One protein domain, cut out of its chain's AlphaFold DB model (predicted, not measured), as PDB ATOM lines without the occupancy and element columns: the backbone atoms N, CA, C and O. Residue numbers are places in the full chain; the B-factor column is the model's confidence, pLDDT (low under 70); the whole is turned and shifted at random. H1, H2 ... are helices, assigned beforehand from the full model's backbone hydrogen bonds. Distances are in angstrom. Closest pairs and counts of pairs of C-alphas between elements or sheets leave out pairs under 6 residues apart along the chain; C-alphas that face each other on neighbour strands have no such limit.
ATOM      1  N   HIS A   2     330.625 330.575 196.898       55.34
ATOM      2  CA  HIS A   2     329.538 329.643 196.537       55.34
ATOM      3  C   HIS A   2     328.671 330.159 195.371       55.34
ATOM      4  O   HIS A   2     328.275 329.370 194.515       55.34
ATOM      5  N   ASP A   3     328.490 331.478 195.262       77.19
ATOM      6  CA  ASP A   3     327.639 332.078 194.224       77.19
ATOM      7  C   ASP A   3     328.163 331.846 192.803       77.19
ATOM      8  O   ASP A   3     327.386 331.604 191.888       77.19
ATOM      9  N   ILE A   4     329.486 331.840 192.588       88.19
ATOM     10  CA  ILE A   4     330.029 331.692 191.229       88.19
ATOM     11  C   ILE A   4     329.808 330.289 190.653       88.19
ATOM     12  O   ILE A   4     329.499 330.154 189.472       88.19
ATOM     13  N   LYS A   5     329.911 329.237 191.476       89.50
ATOM     14  CA  LYS A   5     329.640 327.863 191.027       89.50
ATOM     15  C   LYS A   5     328.183 327.725 190.597       89.50
ATOM     16  O   LYS A   5     327.902 327.111 189.568       89.50
ATOM     17  N   GLU A   6     327.270 328.318 191.359       91.75
ATOM     18  CA  GLU A   6     325.850 328.341 191.024       91.75
ATOM     19  C   GLU A   6     325.599 329.100 189.713       91.75
ATOM     20  O   GLU A   6     324.933 328.583 188.819       91.75
ATOM     21  N   VAL A   7     326.192 330.285 189.547       93.25
ATOM     22  CA  VAL A   7     326.005 331.111 188.344       93.25
ATOM     23  C   VAL A   7     326.589 330.459 187.092       93.25
ATOM     24  O   VAL A   7     325.938 330.466 186.048       93.25
ATOM     25  N   ILE A   8     327.762 329.827 187.183       93.69
ATOM     26  CA  ILE A   8     328.324 329.047 186.071       93.69
ATOM     27  C   ILE A   8     327.423 327.847 185.754       93.69
ATOM     28  O   ILE A   8     327.203 327.540 184.587       93.69
ATOM     29  N   THR A   9     326.840 327.197 186.764       94.94
ATOM     30  CA  THR A   9     325.883 326.100 186.546       94.94
ATOM     31  C   THR A   9     324.636 326.585 185.803       94.94
ATOM     32  O   THR A   9     324.182 325.920 184.872       94.94
ATOM     33  N   ILE A  10     324.118 327.767 186.154       94.50
ATOM     34  CA  ILE A  10     323.008 328.407 185.433       94.50
ATOM     35  C   ILE A  10     323.406 328.696 183.980       94.50
ATOM     36  O   ILE A  10     322.626 328.397 183.080       94.50
ATOM     37  N   LEU A  11     324.614 329.214 183.730       94.94
ATOM     38  CA  LEU A  11     325.109 329.462 182.372       94.94
ATOM     39  C   LEU A  11     325.230 328.173 181.553       94.94
ATOM     40  O   LEU A  11     324.769 328.130 180.417       94.94
ATOM     41  N   CYS A  12     325.819 327.120 182.121       95.25
ATOM     42  CA  CYS A  12     325.932 325.810 181.478       95.25
ATOM     43  C   CYS A  12     324.556 325.250 181.117       95.25
ATOM     44  O   CYS A  12     324.344 324.820 179.986       95.25
ATOM     45  N   LYS A  13     323.593 325.330 182.046       94.94
ATOM     46  CA  LYS A  13     322.208 324.942 181.769       94.94
ATOM     47  C   LYS A  13     321.615 325.792 180.644       94.94
ATOM     48  O   LYS A  13     320.980 325.252 179.747       94.94
ATOM     49  N   TYR A  14     321.866 327.102 180.644       94.56
ATOM     50  CA  TYR A  14     321.338 328.000 179.620       94.56
ATOM     51  C   TYR A  14     321.903 327.679 178.231       94.56
ATOM     52  O   TYR A  14     321.165 327.637 177.248       94.56
ATOM     53  N   LEU A  15     323.204 327.399 178.146       94.62
ATOM     54  CA  LEU A  15     323.877 326.975 176.919       94.62
ATOM     55  C   LEU A  15     323.374 325.612 176.429       94.62
ATOM     56  O   LEU A  15     323.232 325.412 175.224       94.62
ATOM     57  N   ASN A  16     323.073 324.689 177.340       94.44
ATOM     58  CA  ASN A  16     322.468 323.411 176.990       94.44
ATOM     59  C   ASN A  16     321.046 323.600 176.434       94.44
ATOM     60  O   ASN A  16     320.775 323.184 175.316       94.44
ATOM     61  N   ASP A  17     320.178 324.331 177.138       91.00
ATOM     62  CA  ASP A  17     318.789 324.567 176.716       91.00
ATOM     63  C   ASP A  17     318.707 325.345 175.371       91.00
ATOM     64  O   ASP A  17     317.796 325.156 174.554       91.00
ATOM     65  N   THR A  18     319.675 326.227 175.094       90.25
ATOM     66  CA  THR A  18     319.683 327.063 173.878       90.25
ATOM     67  C   THR A  18     320.379 326.417 172.686       90.25
ATOM     68  O   THR A  18     319.848 326.490 171.580       90.25
ATOM     69  N   VAL A  19     321.537 325.784 172.862       91.19
ATOM     70  CA  VAL A  19     322.348 325.284 171.740       91.19
ATOM     71  C   VAL A  19     322.860 323.858 171.934       91.19
ATOM     72  O   VAL A  19     323.732 323.439 171.176       91.19
ATOM     73  N   ASP A  20     322.353 323.098 172.906       91.25
ATOM     74  CA  ASP A  20     322.819 321.740 173.223       91.25
ATOM     75  C   ASP A  20     324.347 321.711 173.418       91.25
ATOM     76  O   ASP A  20     325.095 321.017 172.715       91.25
ATOM     77  N   SER A  21     324.843 322.606 174.276       91.62
ATOM     78  CA  SER A  21     326.253 322.672 174.663       91.62
ATOM     79  C   SER A  21     326.591 321.613 175.712       91.62
ATOM     80  O   SER A  21     325.876 321.446 176.693       91.62
ATOM     81  N   THR A  22     327.742 320.961 175.546       92.62
ATOM     82  CA  THR A  22     328.315 319.995 176.498       92.62
ATOM     83  C   THR A  22     329.129 320.655 177.616       92.62
ATOM     84  O   THR A  22     329.729 319.962 178.436       92.62
ATOM     85  N   LEU A  23     329.189 321.993 177.664       93.69
ATOM     86  CA  LEU A  23     329.988 322.709 178.655       93.69
ATOM     87  C   LEU A  23     329.436 322.510 180.071       93.69
ATOM     88  O   LEU A  23     328.271 322.780 180.356       93.69
ATOM     89  N   THR A  24     330.322 322.128 180.985       93.56
ATOM     90  CA  THR A  24     330.021 321.946 182.414       93.56
ATOM     91  C   THR A  24     330.799 322.946 183.273       93.56
ATOM     92  O   THR A  24     331.795 323.504 182.809       93.56
ATOM     93  N   PRO A  25     330.424 323.169 184.545       93.00
ATOM     94  CA  PRO A  25     331.156 324.094 185.411       93.00
ATOM     95  C   PRO A  25     332.644 323.756 185.585       93.00
ATOM     96  O   PRO A  25     333.470 324.658 185.721       93.00
ATOM     97  N   GLU A  26     333.003 322.470 185.519       91.00
ATOM     98  CA  GLU A  26     334.402 322.034 185.564       91.00
ATOM     99  C   GLU A  26     335.201 322.527 184.354       91.00
ATOM    100  O   GLU A  26     336.352 322.924 184.515       91.00
ATOM    101  N   HIS A  27     334.585 322.618 183.171       93.25
ATOM    102  CA  HIS A  27     335.221 323.191 181.985       93.25
ATOM    103  C   HIS A  27     335.636 324.650 182.205       93.25
ATOM    104  O   HIS A  27     336.764 325.024 181.892       93.25
ATOM    105  N   PHE A  28     334.757 325.466 182.798       92.25
ATOM    106  CA  PHE A  28     335.055 326.866 183.128       92.25
ATOM    107  C   PHE A  28     336.120 326.984 184.224       92.25
ATOM    108  O   PHE A  28     336.994 327.852 184.159       92.25
ATOM    109  N   ARG A  29     336.089 326.090 185.223       91.25
ATOM    110  CA  ARG A  29     337.110 326.043 186.277       91.25
ATOM    111  C   ARG A  29     338.490 325.714 185.706       91.25
ATOM    112  O   ARG A  29     339.462 326.360 186.084       91.25
ATOM    113  N   LEU A  30     338.573 324.731 184.811       89.81
ATOM    114  CA  LEU A  30     339.806 324.337 184.130       89.81
ATOM    115  C   LEU A  30     340.317 325.448 183.201       89.81
ATOM    116  O   LEU A  30     341.489 325.818 183.287       89.81
ATOM    117  N   ALA A  31     339.418 326.056 182.422       90.19
ATOM    118  CA  ALA A  31     339.732 327.162 181.522       90.19
ATOM    119  C   ALA A  31     340.261 328.405 182.245       90.19
ATOM    120  O   ALA A  31     341.189 329.047 181.759       90.19
ATOM    121  N   LYS A  32     339.756 328.725 183.448       88.31
ATOM    122  CA  LYS A  32     340.307 329.823 184.262       88.31
ATOM    123  C   LYS A  32     341.816 329.668 184.491       88.31
ATOM    124  O   LYS A  32     342.548 330.650 184.408       88.31
ATOM    125  N   TYR A  33     342.301 328.451 184.723       85.81
ATOM    126  CA  TYR A  33     343.725 328.172 184.952       85.81
ATOM    127  C   TYR A  33     344.468 327.706 183.692       85.81
ATOM    128  O   TYR A  33     345.582 327.208 183.810       85.81
ATOM    129  N   ASP A  34     343.850 327.844 182.514       84.12
ATOM    130  CA  ASP A  34     344.371 327.389 181.217       84.12
ATOM    131  C   ASP A  34     344.746 325.891 181.176       84.12
ATOM    132  O   ASP A  34     345.522 325.433 180.337       84.12
ATOM    133  N   LYS A  35     344.167 325.094 182.086       81.44
ATOM    134  CA  LYS A  35     344.352 323.640 182.141       81.44
ATOM    135  C   LYS A  35     343.468 323.008 181.079       81.44
ATOM    136  O   LYS A  35     342.288 322.761 181.311       81.44
ATOM    137  N   SER A  36     344.030 322.779 179.903       77.00
ATOM    138  CA  SER A  36     343.258 322.371 178.734       77.00
ATOM    139  C   SER A  36     343.366 320.860 178.516       77.00
ATOM    140  O   SER A  36     344.450 320.351 178.249       77.00
ATOM    141  N   SER A  37     342.252 320.134 178.639       83.81
ATOM    142  CA  SER A  37     342.115 318.799 178.043       83.81
ATOM    143  C   SER A  37     341.532 318.932 176.635       83.81
ATOM    144  O   SER A  37     340.870 319.926 176.315       83.81
ATOM    145  N   GLU A  38     341.752 317.928 175.787       85.19
ATOM    146  CA  GLU A  38     341.206 317.919 174.426       85.19
ATOM    147  C   GLU A  38     339.667 318.001 174.423       85.19
ATOM    148  O   GLU A  38     339.079 318.728 173.623       85.19
ATOM    149  N   ASP A  39     339.016 317.345 175.386       88.88
ATOM    150  CA  ASP A  39     337.569 317.430 175.612       88.88
ATOM    151  C   ASP A  39     337.105 318.870 175.906       88.88
ATOM    152  O   ASP A  39     336.136 319.360 175.316       88.88
ATOM    153  N   VAL A  40     337.860 319.598 176.740       89.62
ATOM    154  CA  VAL A  40     337.529 320.980 177.101       89.62
ATOM    155  C   VAL A  40     337.615 321.903 175.895       89.62
ATOM    156  O   VAL A  40     336.677 322.655 175.618       89.62
ATOM    157  N   ILE A  41     338.712 321.817 175.145       90.81
ATOM    158  CA  ILE A  41     338.919 322.601 173.924       90.81
ATOM    159  C   ILE A  41     337.807 322.306 172.906       90.81
ATOM    160  O   ILE A  41     337.209 323.228 172.342       90.81
ATOM    161  N   ASN A  42     337.480 321.028 172.703       91.25
ATOM    162  CA  ASN A  42     336.464 320.607 171.745       91.25
ATOM    163  C   ASN A  42     335.062 321.110 172.095       91.25
ATOM    164  O   ASN A  42     334.350 321.574 171.191       91.25
ATOM    165  N   SER A  43     334.689 321.062 173.377       92.69
ATOM    166  CA  SER A  43     333.410 321.564 173.890       92.69
ATOM    167  C   SER A  43     333.285 323.085 173.737       92.69
ATOM    168  O   SER A  43     332.236 323.582 173.306       92.69
ATOM    169  N   PHE A  44     334.362 323.841 173.994       93.81
ATOM    170  CA  PHE A  44     334.379 325.288 173.752       93.81
ATOM    171  C   PHE A  44     334.245 325.620 172.264       93.81
ATOM    172  O   PHE A  44     333.367 326.404 171.902       93.81
ATOM    173  N   TRP A  45     335.028 324.988 171.383       94.06
ATOM    174  CA  TRP A  45     334.915 325.218 169.938       94.06
ATOM    175  C   TRP A  45     333.540 324.838 169.382       94.06
ATOM    176  O   TRP A  45     333.006 325.553 168.539       94.06
ATOM    177  N   ALA A  46     332.949 323.733 169.846       94.06
ATOM    178  CA  ALA A  46     331.603 323.331 169.436       94.06
ATOM    179  C   ALA A  46     330.545 324.360 169.848       94.06
ATOM    180  O   ALA A  46     329.657 324.686 169.062       94.06
ATOM    181  N   THR A  47     330.662 324.903 171.056       95.38
ATOM    182  CA  THR A  47     329.730 325.920 171.547       95.38
ATOM    183  C   THR A  47     329.916 327.249 170.813       95.38
ATOM    184  O   THR A  47     328.933 327.858 170.395       95.38
ATOM    185  N   LEU A  48     331.162 327.676 170.582       95.12
ATOM    186  CA  LEU A  48     331.476 328.887 169.819       95.12
ATOM    187  C   LEU A  48     330.975 328.807 168.371       95.12
ATOM    188  O   LEU A  48     330.394 329.774 167.882       95.12
ATOM    189  N   ASP A  49     331.133 327.671 167.688       94.38
ATOM    190  CA  ASP A  49     330.636 327.492 166.316       94.38
ATOM    191  C   ASP A  49     329.116 327.702 166.237       94.38
ATOM    192  O   ASP A  49     328.630 328.449 165.382       94.38
ATOM    193  N   LYS A  50     328.365 327.111 167.178       93.75
ATOM    194  CA  LYS A  50     326.905 327.266 167.260       93.75
ATOM    195  C   LYS A  50     326.505 328.709 167.577       93.75
ATOM    196  O   LYS A  50     325.641 329.266 166.907       93.75
ATOM    197  N   LEU A  51     327.131 329.344 168.567       94.00
ATOM    198  CA  LEU A  51     326.769 330.710 168.963       94.00
ATOM    199  C   LEU A  51     327.140 331.743 167.896       94.00
ATOM    200  O   LEU A  51     326.338 332.620 167.590       94.00
ATOM    201  N   THR A  52     328.309 331.621 167.271       93.06
ATOM    202  CA  THR A  52     328.704 332.521 166.176       93.06
ATOM    203  C   THR A  52     327.768 332.414 164.973       93.06
ATOM    204  O   THR A  52     327.499 333.427 164.331       93.06
ATOM    205  N   TYR A  53     327.216 331.227 164.687       91.75
ATOM    206  CA  TYR A  53     326.162 331.072 163.681       91.75
ATOM    207  C   TYR A  53     324.924 331.908 164.020       91.75
ATOM    208  O   TYR A  53     324.439 332.657 163.174       91.75
ATOM    209  N   PHE A  54     324.429 331.822 165.257       89.75
ATOM    210  CA  PHE A  54     323.246 332.577 165.670       89.75
ATOM    211  C   PHE A  54     323.485 334.088 165.725       89.75
ATOM    212  O   PHE A  54     322.600 334.845 165.334       89.75
ATOM    213  N   ALA A  55     324.680 334.523 166.132       89.69
ATOM    214  CA  ALA A  55     325.058 335.934 166.099       89.69
ATOM    215  C   ALA A  55     325.044 336.500 164.664       89.69
ATOM    216  O   ALA A  55     324.548 337.600 164.442       89.69
ATOM    217  N   LEU A  56     325.521 335.738 163.672       87.56
ATOM    218  CA  LEU A  56     325.458 336.151 162.263       87.56
ATOM    219  C   LEU A  56     324.048 336.091 161.679       87.56
ATOM    220  O   LEU A  56     323.669 336.970 160.909       87.56
ATOM    221  N   LYS A  57     323.262 335.076 162.054       85.44
ATOM    222  CA  LYS A  57     321.874 334.939 161.601       85.44
ATOM    223  C   LYS A  57     321.042 336.161 161.990       85.44
ATOM    224  O   LYS A  57     320.192 336.582 161.216       85.44
ATOM    225  N   GLU A  58     321.290 336.746 163.160       81.06
ATOM    226  CA  GLU A  58     320.607 337.971 163.576       81.06
ATOM    227  C   GLU A  58     321.006 339.206 162.761       81.06
ATOM    228  O   GLU A  58     320.161 340.058 162.494       81.06
ATOM    229  N   LEU A  59     322.259 339.281 162.308       79.25
ATOM    230  CA  LEU A  59     322.720 340.341 161.409       79.25
ATOM    231  C   LEU A  59     322.128 340.211 159.987       79.25
ATOM    232  O   LEU A  59     322.469 341.008 159.118       79.25
ATOM    233  N   ASN A  60     321.222 339.244 159.761       66.31
ATOM    234  CA  ASN A  60     320.569 338.929 158.486       66.31
ATOM    235  C   ASN A  60     321.560 338.703 157.342       66.31
ATOM    236  O   ASN A  60     321.276 339.012 156.183       66.31
ATOM    237  N   ASP A  61     322.728 338.158 157.670       65.06
ATOM    238  CA  ASP A  61     323.773 337.979 156.687       65.06
ATOM    239  C   ASP A  61     323.636 336.644 155.945       65.06
ATOM    240  O   ASP A  61     323.408 335.588 156.540       65.06
ATOM    241  N   THR A  62     323.796 336.689 154.623       65.44
ATOM    242  CA  THR A  62     323.746 335.507 153.744       65.44
ATOM    243  C   THR A  62     325.100 334.810 153.624       65.44
ATOM    244  O   THR A  62     325.218 333.782 152.951       65.44
ATOM    245  N   ILE A  63     326.135 335.340 154.280       70.31
ATOM    246  CA  ILE A  63     327.479 334.775 154.229       70.31
ATOM    247  C   ILE A  63     327.511 333.417 154.943       70.31
ATOM    248  O   ILE A  63     327.469 333.305 156.169       70.31
ATOM    249  N   SER A  64     327.645 332.364 154.140       76.06
ATOM    250  CA  SER A  64     327.863 331.000 154.607       76.06
ATOM    251  C   SER A  64     329.352 330.653 154.590       76.06
ATOM    252  O   SER A  64     330.042 330.845 153.591       76.06
ATOM    253  N   PHE A  65     329.832 330.090 155.698       82.38
ATOM    254  CA  PHE A  65     331.192 329.559 155.855       82.38
ATOM    255  C   PHE A  65     331.186 328.030 156.023       82.38
ATOM    256  O   PHE A  65     332.090 327.463 156.637       82.38
ATOM    257  N   ASN A  66     330.137 327.355 155.543       82.25
ATOM    258  CA  ASN A  66     329.920 325.927 155.791       82.25
ATOM    259  C   ASN A  66     330.948 325.016 155.099       82.25
ATOM    260  O   ASN A  66     331.133 323.890 155.547       82.25
ATOM    261  N   ASP A  67     331.650 325.521 154.084       84.69
ATOM    262  CA  ASP A  67     332.691 324.791 153.347       84.69
ATOM    263  C   ASP A  67     333.972 324.552 154.173       84.69
ATOM    264  O   ASP A  67     334.857 323.806 153.757       84.69
ATOM    265  N   PHE A  68     334.096 325.197 155.338       86.25
ATOM    266  CA  PHE A  68     335.261 325.098 156.215       86.25
ATOM    267  C   PHE A  68     335.008 324.182 157.415       86.25
ATOM    268  O   PHE A  68     333.873 324.018 157.877       86.25
ATOM    269  N   ASP A  69     336.090 323.635 157.973       89.44
ATOM    270  CA  ASP A  69     336.057 322.886 159.228       89.44
ATOM    271  C   ASP A  69     335.553 323.754 160.394       89.44
ATOM    272  O   ASP A  69     335.584 324.983 160.346       89.44
ATOM    273  N   LYS A  70     335.093 323.106 161.469       89.62
ATOM    274  CA  LYS A  70     334.486 323.766 162.638       89.62
ATOM    275  C   LYS A  70     335.353 324.898 163.205       89.62
ATOM    276  O   LYS A  70     334.830 325.968 163.514       89.62
ATOM    277  N   CYS A  71     336.659 324.671 163.341       89.38
ATOM    278  CA  CYS A  71     337.581 325.642 163.925       89.38
ATOM    279  C   CYS A  71     337.743 326.849 162.994       89.38
ATOM    280  O   CYS A  71     337.470 327.984 163.388       89.38
ATOM    281  N   MET A  72     338.084 326.610 161.725       90.00
ATOM    282  CA  MET A  72     338.278 327.681 160.745       90.00
ATOM    283  C   MET A  72     336.991 328.471 160.472       90.00
ATOM    284  O   MET A  72     337.010 329.701 160.409       90.00
ATOM    285  N   ARG A  73     335.853 327.779 160.381       92.06
ATOM    286  CA  ARG A  73     334.530 328.394 160.257       92.06
ATOM    287  C   ARG A  73     334.245 329.332 161.422       92.06
ATOM    288  O   ARG A  73     333.883 330.482 161.195       92.06
ATOM    289  N   THR A  74     334.468 328.880 162.655       92.75
ATOM    290  CA  THR A  74     334.283 329.711 163.854       92.75
ATOM    291  C   THR A  74     335.186 330.945 163.820       92.75
ATOM    292  O   THR A  74     334.714 332.050 164.078       92.75
ATOM    293  N   LYS A  75     336.458 330.794 163.429       91.38
ATOM    294  CA  LYS A  75     337.394 331.918 163.280       91.38
ATOM    295  C   LYS A  75     336.918 332.947 162.257       91.38
ATOM    296  O   LYS A  75     336.948 334.138 162.552       91.38
ATOM    297  N   PHE A  76     336.446 332.521 161.083       89.81
ATOM    298  CA  PHE A  76     335.904 333.456 160.092       89.81
ATOM    299  C   PHE A  76     334.683 334.197 160.614       89.81
ATOM    300  O   PHE A  76     334.609 335.415 160.466       89.81
ATOM    301  N   ARG A  77     333.763 333.492 161.280       91.31
ATOM    302  CA  ARG A  77     332.592 334.128 161.888       91.31
ATOM    303  C   ARG A  77     333.000 335.138 162.965       91.31
ATOM    304  O   ARG A  77     332.480 336.246 162.973       91.31
ATOM    305  N   LEU A  78     333.971 334.811 163.819       90.31
ATOM    306  CA  LEU A  78     334.508 335.739 164.824       90.31
ATOM    307  C   LEU A  78     335.195 336.958 164.199       90.31
ATOM    308  O   LEU A  78     335.013 338.069 164.684       90.31
ATOM    309  N   ALA A  79     335.973 336.775 163.131       89.19
ATOM    310  CA  ALA A  79     336.588 337.886 162.404       89.19
ATOM    311  C   ALA A  79     335.546 338.782 161.734       89.19
ATOM    312  O   ALA A  79     335.672 340.003 161.777       89.19
ATOM    313  N   TYR A  80     334.483 338.193 161.187       86.81
ATOM    314  CA  TYR A  80     333.367 338.945 160.627       86.81
ATOM    315  C   TYR A  80     332.637 339.777 161.690       86.81
ATOM    316  O   TYR A  80     332.312 340.938 161.469       86.81
ATOM    317  N   LEU A  81     332.468 339.212 162.889       87.12
ATOM    318  CA  LEU A  81     331.950 339.916 164.066       87.12
ATOM    319  C   LEU A  81     332.969 340.906 164.678       87.12
ATOM    320  O   LEU A  81     332.673 341.556 165.680       87.12
ATOM    321  N   GLN A  82     334.160 341.049 164.090       87.88
ATOM    322  CA  GLN A  82     335.225 341.944 164.553       87.88
ATOM    323  C   GLN A  82     335.673 341.635 165.992       87.88
ATOM    324  O   GLN A  82     335.781 342.525 166.841       87.88
ATOM    325  N   TYR A  83     335.892 340.355 166.293       87.69
ATOM    326  CA  TYR A  83     336.480 339.947 167.564       87.69
ATOM    327  C   TYR A  83     337.934 340.453 167.675       87.69
ATOM    328  O   TYR A  83     338.731 340.206 166.771       87.69
ATOM    329  N   PRO A  84     338.306 341.169 168.753       81.69
ATOM    330  CA  PRO A  84     339.569 341.910 168.789       81.69
ATOM    331  C   PRO A  84     340.807 341.072 169.148       81.69
ATOM    332  O   PRO A  84     341.924 341.486 168.853       81.69
ATOM    333  N   CYS A  85     340.657 339.913 169.799       84.12
ATOM    334  CA  CYS A  85     341.810 339.141 170.270       84.12
ATOM    335  C   CYS A  85     342.403 338.291 169.136       84.12
ATOM    336  O   CYS A  85     341.785 337.329 168.679       84.12
ATOM    337  N   LEU A  86     343.622 338.640 168.709       81.88
ATOM    338  CA  LEU A  86     344.308 338.004 167.578       81.88
ATOM    339  C   LEU A  86     344.722 336.552 167.840       81.88
ATOM    340  O   LEU A  86     344.793 335.753 166.907       81.88
ATOM    341  N   GLU A  87     344.965 336.207 169.104       83.81
ATOM    342  CA  GLU A  87     345.443 334.887 169.525       83.81
ATOM    343  C   GLU A  87     344.479 333.763 169.111       83.81
ATOM    344  O   GLU A  87     344.898 332.676 168.727       83.81
ATOM    345  N   ILE A  88     343.171 334.034 169.055       86.75
ATOM    346  CA  ILE A  88     342.204 333.013 168.631       86.75
ATOM    347  C   ILE A  88     342.386 332.586 167.169       86.75
ATOM    348  O   ILE A  88     342.022 331.472 166.791       86.75
ATOM    349  N   TYR A  89     342.942 333.462 166.326       86.75
ATOM    350  CA  TYR A  89     343.141 333.186 164.907       86.75
ATOM    351  C   TYR A  89     344.376 332.319 164.652       86.75
ATOM    352  O   TYR A  89     344.416 331.633 163.626       86.75
ATOM    353  N   SER A  90     345.325 332.268 165.590       85.12
ATOM    354  CA  SER A  90     346.517 331.419 165.504       85.12
ATOM    355  C   SER A  90     346.302 329.996 166.036       85.12
ATOM    356  O   SER A  90     347.091 329.109 165.727       85.12
ATOM    357  N   PHE A  91     345.216 329.719 166.765       85.88
ATOM    358  CA  PHE A  91     344.987 328.397 167.362       85.88
ATOM    359  C   PHE A  91     344.736 327.266 166.362       85.88
ATOM    360  O   PHE A  91     344.039 327.442 165.366       85.88
ATOM    361  N   SER A  92     345.218 326.063 166.651       81.50
ATOM    362  CA  SER A  92     344.774 324.847 165.958       81.50
ATOM    363  C   SER A  92     343.746 324.103 166.814       81.50
ATOM    364  O   SER A  92     343.555 324.419 167.988       81.50
ATOM    365  N   THR A  93     343.062 323.106 166.246       75.31
ATOM    366  CA  THR A  93     342.083 322.290 166.988       75.31
ATOM    367  C   THR A  93     342.695 321.626 168.230       75.31
ATOM    368  O   THR A  93     341.997 321.460 169.224       75.31
ATOM    369  N   HIS A  94     343.991 321.305 168.191       72.44
ATOM    370  CA  HIS A  94     344.706 320.627 169.278       72.44
ATOM    371  C   HIS A  94     345.566 321.579 170.123       72.44
ATOM    372  O   HIS A  94     345.859 321.278 171.274       72.44
ATOM    373  N   ASN A  95     345.933 322.743 169.580       75.31
ATOM    374  CA  ASN A  95     346.737 323.755 170.259       75.31
ATOM    375  C   ASN A  95     345.914 325.039 170.437       75.31
ATOM    376  O   ASN A  95     346.038 326.005 169.680       75.31
ATOM    377  N   SER A  96     344.989 324.993 171.397       83.06
ATOM    378  CA  SER A  96     344.119 326.108 171.775       83.06
ATOM    379  C   SER A  96     344.179 326.329 173.278       83.06
ATOM    380  O   SER A  96     344.076 325.384 174.058       83.06
ATOM    381  N   ARG A  97     344.248 327.590 173.692       86.62
ATOM    382  CA  ARG A  97     344.190 327.957 175.107       86.62
ATOM    383  C   ARG A  97     342.742 328.079 175.548       86.62
ATOM    384  O   ARG A  97     342.007 328.951 175.074       86.62
ATOM    385  N   SER A  98     342.315 327.196 176.445       89.50
ATOM    386  CA  SER A  98     340.929 327.149 176.921       89.50
ATOM    387  C   SER A  98     340.489 328.467 177.566       89.50
ATOM    388  O   SER A  98     339.328 328.855 177.416       89.50
ATOM    389  N   ARG A  99     341.414 329.215 178.187       90.88
ATOM    390  CA  ARG A  99     341.122 330.549 178.734       90.88
ATOM    391  C   ARG A  99     340.671 331.532 177.654       90.88
ATOM    392  O   ARG A  99     339.652 332.198 177.816       90.88
ATOM    393  N   VAL A 100     341.387 331.594 176.534       90.00
ATOM    394  CA  VAL A 100     341.095 332.521 175.428       90.00
ATOM    395  C   VAL A 100     339.774 332.157 174.743       90.00
ATOM    396  O   VAL A 100     338.988 333.042 174.401       90.00
ATOM    397  N   LEU A 101     339.469 330.861 174.614       92.31
ATOM    398  CA  LEU A 101     338.170 330.402 174.107       92.31
ATOM    399  C   LEU A 101     337.011 330.810 175.030       92.31
ATOM    400  O   LEU A 101     335.956 331.232 174.554       92.31
ATOM    401  N   MET A 102     337.210 330.735 176.348       94.31
ATOM    402  CA  MET A 102     336.229 331.188 177.339       94.31
ATOM    403  C   MET A 102     336.015 332.711 177.290       94.31
ATOM    404  O   MET A 102     334.884 333.183 177.444       94.31
ATOM    405  N   VAL A 103     337.074 333.486 177.028       93.25
ATOM    406  CA  VAL A 103     336.981 334.937 176.790       93.25
ATOM    407  C   VAL A 103     336.156 335.232 175.541       93.25
ATOM    408  O   VAL A 103     335.211 336.018 175.614       93.25
ATOM    409  N   ALA A 104     336.421 334.542 174.430       93.69
ATOM    410  CA  ALA A 104     335.647 334.702 173.198       93.69
ATOM    411  C   ALA A 104     334.163 334.344 173.388       93.69
ATOM    412  O   ALA A 104     333.280 335.059 172.911       93.69
ATOM    413  N   LEU A 105     333.877 333.275 174.138       94.88
ATOM    414  CA  LEU A 105     332.513 332.869 174.483       94.88
ATOM    415  C   LEU A 105     331.794 333.980 175.253       94.88
ATOM    416  O   LEU A 105     330.675 334.365 174.913       94.88
ATOM    417  N   THR A 106     332.457 334.518 176.272       93.69
ATOM    418  CA  THR A 106     331.894 335.578 177.111       93.69
ATOM    419  C   THR A 106     331.680 336.866 176.326       93.69
ATOM    420  O   THR A 106     330.666 337.541 176.509       93.69
ATOM    421  N   TRP A 107     332.586 337.188 175.405       94.88
ATOM    422  CA  TRP A 107     332.436 338.330 174.514       94.88
ATOM    423  C   TRP A 107     331.199 338.205 173.615       94.88
ATOM    424  O   TRP A 107     330.445 339.168 173.504       94.88
ATOM    425  N   LEU A 108     330.922 337.023 173.045       93.31
ATOM    426  CA  LEU A 108     329.701 336.795 172.253       93.31
ATOM    427  C   LEU A 108     328.431 336.987 173.088       93.31
ATOM    428  O   LEU A 108     327.480 337.631 172.641       93.31
ATOM    429  N   ILE A 109     328.423 336.446 174.309       92.81
ATOM    430  CA  ILE A 109     327.293 336.574 175.238       92.81
ATOM    431  C   ILE A 109     327.065 338.042 175.608       92.81
ATOM    432  O   ILE A 109     325.925 338.489 175.628       92.81
ATOM    433  N   THR A 110     328.135 338.794 175.861       90.50
ATOM    434  CA  THR A 110     328.038 340.167 176.374       90.50
ATOM    435  C   THR A 110     327.772 341.185 175.264       90.50
ATOM    436  O   THR A 110     326.876 342.010 175.397       90.50
ATOM    437  N   LYS A 111     328.522 341.131 174.154       90.00
ATOM    438  CA  LYS A 111     328.442 342.128 173.073       90.00
ATOM    439  C   LYS A 111     327.211 341.940 172.191       90.00
ATOM    440  O   LYS A 111     326.592 342.922 171.804       90.00
ATOM    441  N   TYR A 112     326.872 340.691 171.867       88.44
ATOM    442  CA  TYR A 112     325.781 340.384 170.940       88.44
ATOM    443  C   TYR A 112     324.516 339.889 171.636       88.44
ATOM    444  O   TYR A 112     323.515 339.700 170.962       88.44
ATOM    445  N   ASN A 113     324.523 339.658 172.956       90.12
ATOM    446  CA  ASN A 113     323.405 339.015 173.660       90.12
ATOM    447  C   ASN A 113     322.937 337.719 172.965       90.12
ATOM    448  O   ASN A 113     321.744 337.420 172.893       90.12
ATOM    449  N   VAL A 114     323.891 336.939 172.437       91.19
ATOM    450  CA  VAL A 114     323.597 335.822 171.527       91.19
ATOM    451  C   VAL A 114     322.597 334.827 172.119       91.19
ATOM    452  O   VAL A 114     321.728 334.336 171.407       91.19
ATOM    453  N   LEU A 115     322.647 334.577 173.431       92.12
ATOM    454  CA  LEU A 115     321.718 333.664 174.105       92.12
ATOM    455  C   LEU A 115     320.277 334.180 174.065       92.12
ATOM    456  O   LEU A 115     319.369 333.415 173.752       92.12
ATOM    457  N   GLY A 116     320.069 335.478 174.307       91.25
ATOM    458  CA  GLY A 116     318.754 336.104 174.165       91.25
ATOM    459  C   GLY A 116     318.223 336.011 172.733       91.25
ATOM    460  O   GLY A 116     317.035 335.764 172.525       91.25
ATOM    461  N   ASN A 117     319.106 336.113 171.740       89.19
ATOM    462  CA  ASN A 117     318.714 336.039 170.332       89.19
ATOM    463  C   ASN A 117     318.349 334.608 169.933       89.19
ATOM    464  O   ASN A 117     317.356 334.410 169.235       89.19
ATOM    465  N   VAL A 118     319.080 333.604 170.432       90.94
ATOM    466  CA  VAL A 118     318.707 332.190 170.266       90.94
ATOM    467  C   VAL A 118     317.345 331.915 170.894       90.94
ATOM    468  O   VAL A 118     316.496 331.314 170.236       90.94
ATOM    469  N   VAL A 119     317.104 332.388 172.123       91.19
ATOM    470  CA  VAL A 119     315.798 332.261 172.791       91.19
ATOM    471  C   VAL A 119     314.697 332.875 171.933       91.19
ATOM    472  O   VAL A 119     313.702 332.214 171.652       91.19
ATOM    473  N   ARG A 120     314.889 334.108 171.452       88.44
ATOM    474  CA  ARG A 120     313.921 334.802 170.594       88.44
ATOM    475  C   ARG A 120     313.626 334.025 169.312       88.44
ATOM    476  O   ARG A 120     312.460 333.854 168.968       88.44
ATOM    477  N   LEU A 121     314.656 333.541 168.618       86.88
ATOM    478  CA  LEU A 121     314.499 332.766 167.384       86.88
ATOM    479  C   LEU A 121     313.764 331.444 167.638       86.88
ATOM    480  O   LEU A 121     312.802 331.141 166.938       86.88
ATOM    481  N   LYS A 122     314.149 330.697 168.682       86.38
ATOM    482  CA  LYS A 122     313.457 329.459 169.068       86.38
ATOM    483  C   LYS A 122     311.993 329.711 169.434       86.38
ATOM    484  O   LYS A 122     311.140 328.915 169.063       86.38
ATOM    485  N   LEU A 123     311.686 330.815 170.119       86.44
ATOM    486  CA  LEU A 123     310.309 331.185 170.460       86.44
ATOM    487  C   LEU A 123     309.474 331.514 169.221       86.44
ATOM    488  O   LEU A 123     308.340 331.049 169.132       86.44
ATOM    489  N   LEU A 124     310.027 332.260 168.261       82.44
ATOM    490  CA  LEU A 124     309.349 332.550 166.992       82.44
ATOM    491  C   LEU A 124     309.028 331.268 166.211       82.44
ATOM    492  O   LEU A 124     307.931 331.137 165.669       82.44
ATOM    493  N   ASP A 125     309.954 330.309 166.214       79.75
ATOM    494  CA  ASP A 125     309.791 329.024 165.531       79.75
ATOM    495  C   ASP A 125     308.938 328.009 166.320       79.75
ATOM    496  O   ASP A 125     308.509 327.002 165.743       79.75
ATOM    497  N   SER A 126     308.675 328.259 167.609       78.19
ATOM    498  CA  SER A 126     307.913 327.379 168.509       78.19
ATOM    499  C   SER A 126     306.407 327.387 168.232       78.19
ATOM    500  O   SER A 126     305.881 328.240 167.513       78.19
ATOM    501  N   LYS A 243     321.422 336.990 187.777       91.69
ATOM    502  CA  LYS A 243     322.748 336.686 188.350       91.69
ATOM    503  C   LYS A 243     323.932 336.916 187.400       91.69
ATOM    504  O   LYS A 243     325.073 336.709 187.807       91.69
ATOM    505  N   SER A 244     323.701 337.370 186.167       91.94
ATOM    506  CA  SER A 244     324.745 337.558 185.144       91.94
ATOM    507  C   SER A 244     325.861 338.501 185.597       91.94
ATOM    508  O   SER A 244     327.030 338.255 185.311       91.94
ATOM    509  N   HIS A 245     325.532 339.535 186.375       91.81
ATOM    510  CA  HIS A 245     326.510 340.472 186.930       91.81
ATOM    511  C   HIS A 245     327.616 339.770 187.741       91.81
ATOM    512  O   HIS A 245     328.782 340.119 187.592       91.81
ATOM    513  N   VAL A 246     327.286 338.724 188.512       92.88
ATOM    514  CA  VAL A 246     328.264 337.937 189.288       92.88
ATOM    515  C   VAL A 246     329.246 337.215 188.363       92.88
ATOM    516  O   VAL A 246     330.444 337.163 188.645       92.88
ATOM    517  N   PHE A 247     328.752 336.678 187.243       93.25
ATOM    518  CA  PHE A 247     329.604 336.055 186.232       93.25
ATOM    519  C   PHE A 247     330.548 337.074 185.597       93.25
ATOM    520  O   PHE A 247     331.734 336.792 185.470       93.25
ATOM    521  N   HIS A 248     330.054 338.265 185.248       91.94
ATOM    522  CA  HIS A 248     330.889 339.321 184.673       91.94
ATOM    523  C   HIS A 248     331.978 339.784 185.650       91.94
ATOM    524  O   HIS A 248     333.136 339.887 185.257       91.94
ATOM    525  N   THR A 249     331.655 339.959 186.937       92.50
ATOM    526  CA  THR A 249     332.658 340.270 187.969       92.50
ATOM    527  C   THR A 249     333.716 339.173 188.081       92.50
ATOM    528  O   THR A 249     334.905 339.467 188.165       92.50
ATOM    529  N   TRP A 250     333.314 337.900 188.047       93.50
ATOM    530  CA  TRP A 250     334.272 336.796 188.028       93.50
ATOM    531  C   TRP A 250     335.110 336.773 186.747       93.50
ATOM    532  O   TRP A 250     336.309 336.501 186.819       93.50
ATOM    533  N   MET A 251     334.519 337.085 185.594       93.00
ATOM    534  CA  MET A 251     335.228 337.114 184.320       93.00
ATOM    535  C   MET A 251     336.301 338.204 184.280       93.00
ATOM    536  O   MET A 251     337.361 337.967 183.710       93.00
ATOM    537  N   ASN A 252     336.092 339.341 184.949       90.75
ATOM    538  CA  ASN A 252     337.141 340.353 185.106       90.75
ATOM    539  C   ASN A 252     338.392 339.748 185.763       90.75
ATOM    540  O   ASN A 252     339.484 339.913 185.241       90.75
ATOM    541  N   THR A 253     338.231 338.895 186.784       90.31
ATOM    542  CA  THR A 253     339.376 338.185 187.393       90.31
ATOM    543  C   THR A 253     340.075 337.212 186.443       90.31
ATOM    544  O   THR A 253     341.209 336.826 186.690       90.31
ATOM    545  N   VAL A 254     339.400 336.747 185.387       88.06
ATOM    546  CA  VAL A 254     340.026 335.923 184.341       88.06
ATOM    547  C   VAL A 254     340.796 336.809 183.366       88.06
ATOM    548  O   VAL A 254     341.878 336.421 182.940       88.06
ATOM    549  N   LEU A 255     340.251 337.979 183.021       87.19
ATOM    550  CA  LEU A 255     340.910 338.955 182.152       87.19
ATOM    551  C   LEU A 255     342.181 339.510 182.804       87.19
ATOM    552  O   LEU A 255     343.219 339.506 182.151       87.19
ATOM    553  N   ASP A 256     342.143 339.834 184.099       87.25
ATOM    554  CA  ASP A 256     343.327 340.259 184.861       87.25
ATOM    555  C   ASP A 256     344.451 339.203 184.793       87.25
ATOM    556  O   ASP A 256     345.632 339.520 184.700       87.25
ATOM    557  N   GLU A 257     344.094 337.913 184.815       82.94
ATOM    558  CA  GLU A 257     345.046 336.802 184.675       82.94
ATOM    559  C   GLU A 257     345.510 336.577 183.225       82.94
ATOM    560  O   GLU A 257     346.552 335.957 183.010       82.94
ATOM    561  N   CYS A 258     344.760 337.046 182.223       79.56
ATOM    562  CA  CYS A 258     345.220 337.084 180.832       79.56
ATOM    563  C   CYS A 258     346.262 338.187 180.625       79.56
ATOM    564  O   CYS A 258     347.242 337.949 179.929       79.56
ATOM    565  N   GLU A 259     346.066 339.360 181.231       77.88
ATOM    566  CA  GLU A 259     346.964 340.516 181.092       77.88
ATOM    567  C   GLU A 259     348.327 340.298 181.762       77.88
ATOM    568  O   GLU A 259     349.336 340.804 181.283       77.88
ATOM    569  N   LYS A 260     348.379 339.490 182.828       77.25
ATOM    570  CA  LYS A 260     349.633 339.107 183.506       77.25
ATOM    571  C   LYS A 260     350.557 338.220 182.669       77.25
ATOM    572  O   LYS A 260     351.703 338.007 183.058       77.25
ATOM    573  N   ILE A 261     350.065 337.641 181.577       68.94
ATOM    574  CA  ILE A 261     350.887 336.826 180.685       68.94
ATOM    575  C   ILE A 261     351.560 337.784 179.706       68.94
ATOM    576  O   ILE A 261     350.960 338.196 178.715       68.94
ATOM    577  N   GLU A 262     352.798 338.161 180.023       51.00
ATOM    578  CA  GLU A 262     353.643 338.969 179.150       51.00
ATOM    579  C   GLU A 262     353.937 338.188 177.860       51.00
ATOM    580  O   GLU A 262     354.641 337.183 177.859       51.00
ATOM    581  N   GLU A 263     353.327 338.675 176.781       56.03
ATOM    582  CA  GLU A 263     353.412 338.227 175.391       56.03
ATOM    583  C   GLU A 263     352.844 336.824 175.063       56.03
ATOM    584  O   GLU A 263     353.192 335.807 175.668       56.03
ATOM    585  N   PRO A 264     351.967 336.717 174.043       56.19
ATOM    586  CA  PRO A 264     351.596 335.421 173.495       56.19
ATOM    587  C   PRO A 264     352.850 334.756 172.919       56.19
ATOM    588  O   PRO A 264     353.441 335.249 171.959       56.19
ATOM    589  N   ILE A 265     353.239 333.612 173.483       56.19
ATOM    590  CA  ILE A 265     354.285 332.758 172.915       56.19
ATOM    591  C   ILE A 265     353.741 332.206 171.590       56.19
ATOM    592  O   ILE A 265     353.096 331.158 171.543       56.19
ATOM    593  N   PHE A 266     353.943 332.945 170.499       62.56
ATOM    594  CA  PHE A 266     353.617 332.477 169.160       62.56
ATOM    595  C   PHE A 266     354.633 331.409 168.773       62.56
ATOM    596  O   PHE A 266     355.740 331.711 168.336       62.56
ATOM    597  N   SER A 267     354.252 330.143 168.934       71.00
ATOM    598  CA  SER A 267     355.011 329.046 168.342       71.00
ATOM    599  C   SER A 267     355.037 329.177 166.813       71.00
ATOM    600  O   SER A 267     354.145 329.782 166.206       71.00
ATOM    601  N   ASP A 268     356.022 328.557 166.162       75.38
ATOM    602  CA  ASP A 268     356.093 328.502 164.693       75.38
ATOM    603  C   ASP A 268     354.809 327.919 164.071       75.38
ATOM    604  O   ASP A 268     354.346 328.356 163.010       75.38
ATOM    605  N   GLU A 269     354.167 326.976 164.770       80.12
ATOM    606  CA  GLU A 269     352.869 326.422 164.384       80.12
ATOM    607  C   GLU A 269     351.766 327.492 164.430       80.12
ATOM    608  O   GLU A 269     351.015 327.641 163.464       80.12
ATOM    609  N   ALA A 270     351.691 328.277 165.509       79.69
ATOM    610  CA  ALA A 270     350.708 329.347 165.669       79.69
ATOM    611  C   ALA A 270     350.867 330.428 164.583       79.69
ATOM    612  O   ALA A 270     349.880 330.866 163.982       79.69
ATOM    613  N   SER A 271     352.109 330.799 164.264       81.88
ATOM    614  CA  SER A 271     352.435 331.723 163.170       81.88
ATOM    615  C   SER A 271     351.989 331.181 161.807       81.88
ATOM    616  O   SER A 271     351.381 331.901 161.009       81.88
ATOM    617  N   THR A 272     352.203 329.886 161.558       85.56
ATOM    618  CA  THR A 272     351.768 329.202 160.329       85.56
ATOM    619  C   THR A 272     350.243 329.166 160.206       85.56
ATOM    620  O   THR A 272     349.691 329.461 159.140       85.56
ATOM    621  N   GLN A 273     349.534 328.856 161.294       85.00
ATOM    622  CA  GLN A 273     348.068 328.863 161.317       85.00
ATOM    623  C   GLN A 273     347.503 330.265 161.088       85.00
ATOM    624  O   GLN A 273     346.543 330.425 160.330       85.00
ATOM    625  N   LEU A 274     348.119 331.286 161.687       85.94
ATOM    626  CA  LEU A 274     347.724 332.673 161.483       85.94
ATOM    627  C   LEU A 274     347.943 333.105 160.027       85.94
ATOM    628  O   LEU A 274     347.047 333.692 159.419       85.94
ATOM    629  N   ALA A 275     349.084 332.759 159.427       85.31
ATOM    630  CA  ALA A 275     349.358 333.033 158.018       85.31
ATOM    631  C   ALA A 275     348.332 332.351 157.095       85.31
ATOM    632  O   ALA A 275     347.798 332.986 156.181       85.31
ATOM    633  N   ARG A 276     347.987 331.084 157.374       87.94
ATOM    634  CA  ARG A 276     346.935 330.347 156.656       87.94
ATOM    635  C   ARG A 276     345.580 331.036 156.784       87.94
ATOM    636  O   ARG A 276     344.888 331.212 155.781       87.94
ATOM    637  N   PHE A 277     345.208 331.447 157.993       88.69
ATOM    638  CA  PHE A 277     343.969 332.176 158.244       88.69
ATOM    639  C   PHE A 277     343.921 333.490 157.451       88.69
ATOM    640  O   PHE A 277     342.954 333.734 156.730       88.69
ATOM    641  N   ILE A 278     344.986 334.299 157.501       86.81
ATOM    642  CA  ILE A 278     345.094 335.565 156.758       86.81
ATOM    643  C   ILE A 278     344.993 335.326 155.249       86.81
ATOM    644  O   ILE A 278     344.289 336.061 154.553       86.81
ATOM    645  N   TYR A 279     345.674 334.304 154.726       89.06
ATOM    646  CA  TYR A 279     345.622 333.956 153.308       89.06
ATOM    647  C   TYR A 279     344.192 333.627 152.859       89.06
ATOM    648  O   TYR A 279     343.699 334.189 151.875       89.06
ATOM    649  N   LEU A 280     343.501 332.769 153.610       87.56
ATOM    650  CA  LEU A 280     342.125 332.389 153.309       87.56
ATOM    651  C   LEU A 280     341.159 333.570 153.464       87.56
ATOM    652  O   LEU A 280     340.312 333.774 152.597       87.56
ATOM    653  N   LEU A 281     341.320 334.393 154.503       86.38
ATOM    654  CA  LEU A 281     340.509 335.593 154.704       86.38
ATOM    655  C   LEU A 281     340.664 336.565 153.528       86.38
ATOM    656  O   LEU A 281     339.671 337.029 152.969       86.38
ATOM    657  N   ARG A 282     341.901 336.812 153.074       85.12
ATOM    658  CA  ARG A 282     342.175 337.620 151.873       85.12
ATOM    659  C   ARG A 282     341.495 337.039 150.637       85.12
ATOM    660  O   ARG A 282     340.991 337.800 149.813       85.12
ATOM    661  N   HIS A 283     341.477 335.717 150.488       84.81
ATOM    662  CA  HIS A 283     340.802 335.062 149.371       84.81
ATOM    663  C   HIS A 283     339.276 335.241 149.432       84.81
ATOM    664  O   HIS A 283     338.665 335.575 148.418       84.81
ATOM    665  N   ILE A 284     338.668 335.087 150.612       83.19
ATOM    666  CA  ILE A 284     337.231 335.309 150.829       83.19
ATOM    667  C   ILE A 284     336.857 336.758 150.503       83.19
ATOM    668  O   ILE A 284     335.950 336.985 149.703       83.19
ATOM    669  N   ILE A 285     337.604 337.733 151.032       82.69
ATOM    670  CA  ILE A 285     337.376 339.161 150.764       82.69
ATOM    671  C   ILE A 285     337.516 339.451 149.265       82.69
ATOM    672  O   ILE A 285     336.656 340.099 148.674       82.69
ATOM    673  N   LYS A 286     338.555 338.923 148.604       82.81
ATOM    674  CA  LYS A 286     338.726 339.074 147.149       82.81
ATOM    675  C   LYS A 286     337.570 338.459 146.360       82.81
ATOM    676  O   LYS A 286     337.155 339.048 145.365       82.81
ATOM    677  N   ARG A 287     337.059 337.293 146.766       80.56
ATOM    678  CA  ARG A 287     335.907 336.645 146.121       80.56
ATOM    679  C   ARG A 287     334.654 337.503 146.256       80.56
ATOM    680  O   ARG A 287     333.984 337.713 145.250       80.56
ATOM    681  N   GLN A 288     334.389 338.042 147.445       73.56
ATOM    682  CA  GLN A 288     333.259 338.946 147.668       73.56
ATOM    683  C   GLN A 288     333.405 340.249 146.874       73.56
ATOM    684  O   GLN A 288     332.487 340.652 146.171       73.56
ATOM    685  N   LEU A 289     334.582 340.879 146.872       72.94
ATOM    686  CA  LEU A 289     334.830 342.083 146.068       72.94
ATOM    687  C   LEU A 289     334.658 341.832 144.560       72.94
ATOM    688  O   LEU A 289     334.154 342.696 143.844       72.94
ATOM    689  N   LYS A 290     335.044 340.649 144.062       70.50
ATOM    690  CA  LYS A 290     334.790 340.250 142.668       70.50
ATOM    691  C   LYS A 290     333.304 340.011 142.393       70.50
ATOM    692  O   LYS A 290     332.842 340.405 141.329       70.50
ATOM    693  N   SER A 291     332.551 339.413 143.323       61.25
ATOM    694  CA  SER A 291     331.097 339.279 143.157       61.25
ATOM    695  C   SER A 291     330.392 340.633 143.187       61.25
ATOM    696  O   SER A 291     329.457 340.820 142.421       61.25
ATOM    697  N   PHE A 292     330.876 341.598 143.979       55.69
ATOM    698  CA  PHE A 292     330.364 342.972 143.955       55.69
ATOM    699  C   PHE A 292     330.608 343.659 142.605       55.69
ATOM    700  O   PHE A 292     329.689 344.269 142.077       55.69
ATOM    701  N   LYS A 293     331.790 343.490 141.992       55.66
ATOM    702  CA  LYS A 293     332.072 344.023 140.640       55.66
ATOM    703  C   LYS A 293     331.217 343.401 139.530       55.66
ATOM    704  O   LYS A 293     331.016 344.031 138.503       55.66
ATOM    705  N   ASN A 294     330.721 342.181 139.730       50.31
ATOM    706  CA  ASN A 294     329.847 341.497 138.774       50.31
ATOM    707  C   ASN A 294     328.348 341.703 139.077       50.31
ATOM    708  O   ASN A 294     327.506 341.220 138.324       50.31
ATOM    709  N   HIS A 295     328.015 342.400 140.169       45.88
ATOM    710  CA  HIS A 295     326.652 342.761 140.568       45.88
ATOM    711  C   HIS A 295     326.343 344.248 140.334       45.88
ATOM    712  O   HIS A 295     325.494 344.823 141.015       45.88
TER     713      HIS A 295
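Overview. This is residues 2 to 126 and 243 to 295 of the 364 residues of the protein "DUF4509 domain-containing protein" of Nasonia vitripennis (UniProt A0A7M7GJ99). The domain is a flat slab of crossed helices, with H3 and H6 side by side in its middle; H1, H2 and H8 lie towards one side of that pair, and H4, the small H5 and then the long H9 towards the other. H9 is joined to the body at H5 by its early residues 270 to 277, and at its far end residues 289 to 295 stick out, while H7 leads off beyond the end of H6. The printed part has 178 residues with nine named helices, H1 to H9 in order along the chain, and no named strand; its class is all helix. It is compact, with a radius of gyration of the C-alphas of 16.9 A, and spans 58 by 47 by 24 A.

Arrangement. H1, residues 2 to 19, touches H2, residues 25 to 32, with residues 5 to 12 alone; the closest C-alphas, of Ile 8 and Pro 25, are 5.7 A apart, and the lines are about perpendicular at 74 degrees. H3, residues 38 to 58, only just touches H1, with 3 pairs of C-alphas within 8 A; the closest are those of Val 19 and Lys 50, at 6.7 A. H4, residues 70 to 80, touches H3 at a steep tilt of 43 degrees, the same way; the closest C-alphas are those of Asp 49 and Thr 74, at 4.9 A. H6, residues 98 to 112, touches H3 at a shallow tilt of 18 degrees, the same way, and the closest C-alphas, of Ile 41 and Ser 98, are 5.8 A apart. With residues 98 to 102 alone H6 touches H2, closest at the C-alphas of Ala 31 and Arg 99, 4.6 A apart. H7, residues 114 to 125, touches H3 with residues 114 to 118 alone, at a steep tilt of 61 degrees; the C-alphas of Ala 55 and Val 114 come closest, at 5.6 A. H8, residues 243 to 259, touches H1 with residues 243 to 250 alone, about perpendicular at 81 degrees; the C-alphas of Val 7 and Lys 243 come closest, at 6.5 A. H8 only just touches H6, with 3 pairs of C-alphas within 8 A, the closest being those of Val 103 and Leu 255, at 7.8 A. H9, residues 268 to 293, touches H5, residues 87 to 90, and the closest C-alphas, of Ser 90 and Leu 274, are 4.4 A apart. H6 and H9 are apart. Every O i to N i+4 pair is within hydrogen-bond range in H1, H2, H3, H4, H6, H7 and H9, against 10 of 13 in H8; H5 is too short for such a pair.

Along the chain. H1 begins at C-alpha 2, (329.538, 329.643, 196.537), and measures 26.2 A from first to last C-alpha. H3 measures 30.7 A, H6 21.0 A and H8 25.6 A. H6 begins at C-alpha 98, (340.929, 327.149, 176.921). H9 is the longest helix, with 26 residues and 37.4 A, and ends at C-alpha 293, (332.072, 344.023, 140.640).

Size, cuts and confidence. The two C-alphas farthest apart are those of His 2 and Asn 294, at 59.0 A. Residues 127 to 242 are not printed, and C-alphas 126 and 243 are 26.5 A apart across this cut. Of the links that are printed whole, H3 to H4, with 11 residues between them, is long. The mean pLDDT of the printed part is 85.3; residue 2 and residues 60 to 62, 261 to 266 and 291 to 295 are under 70.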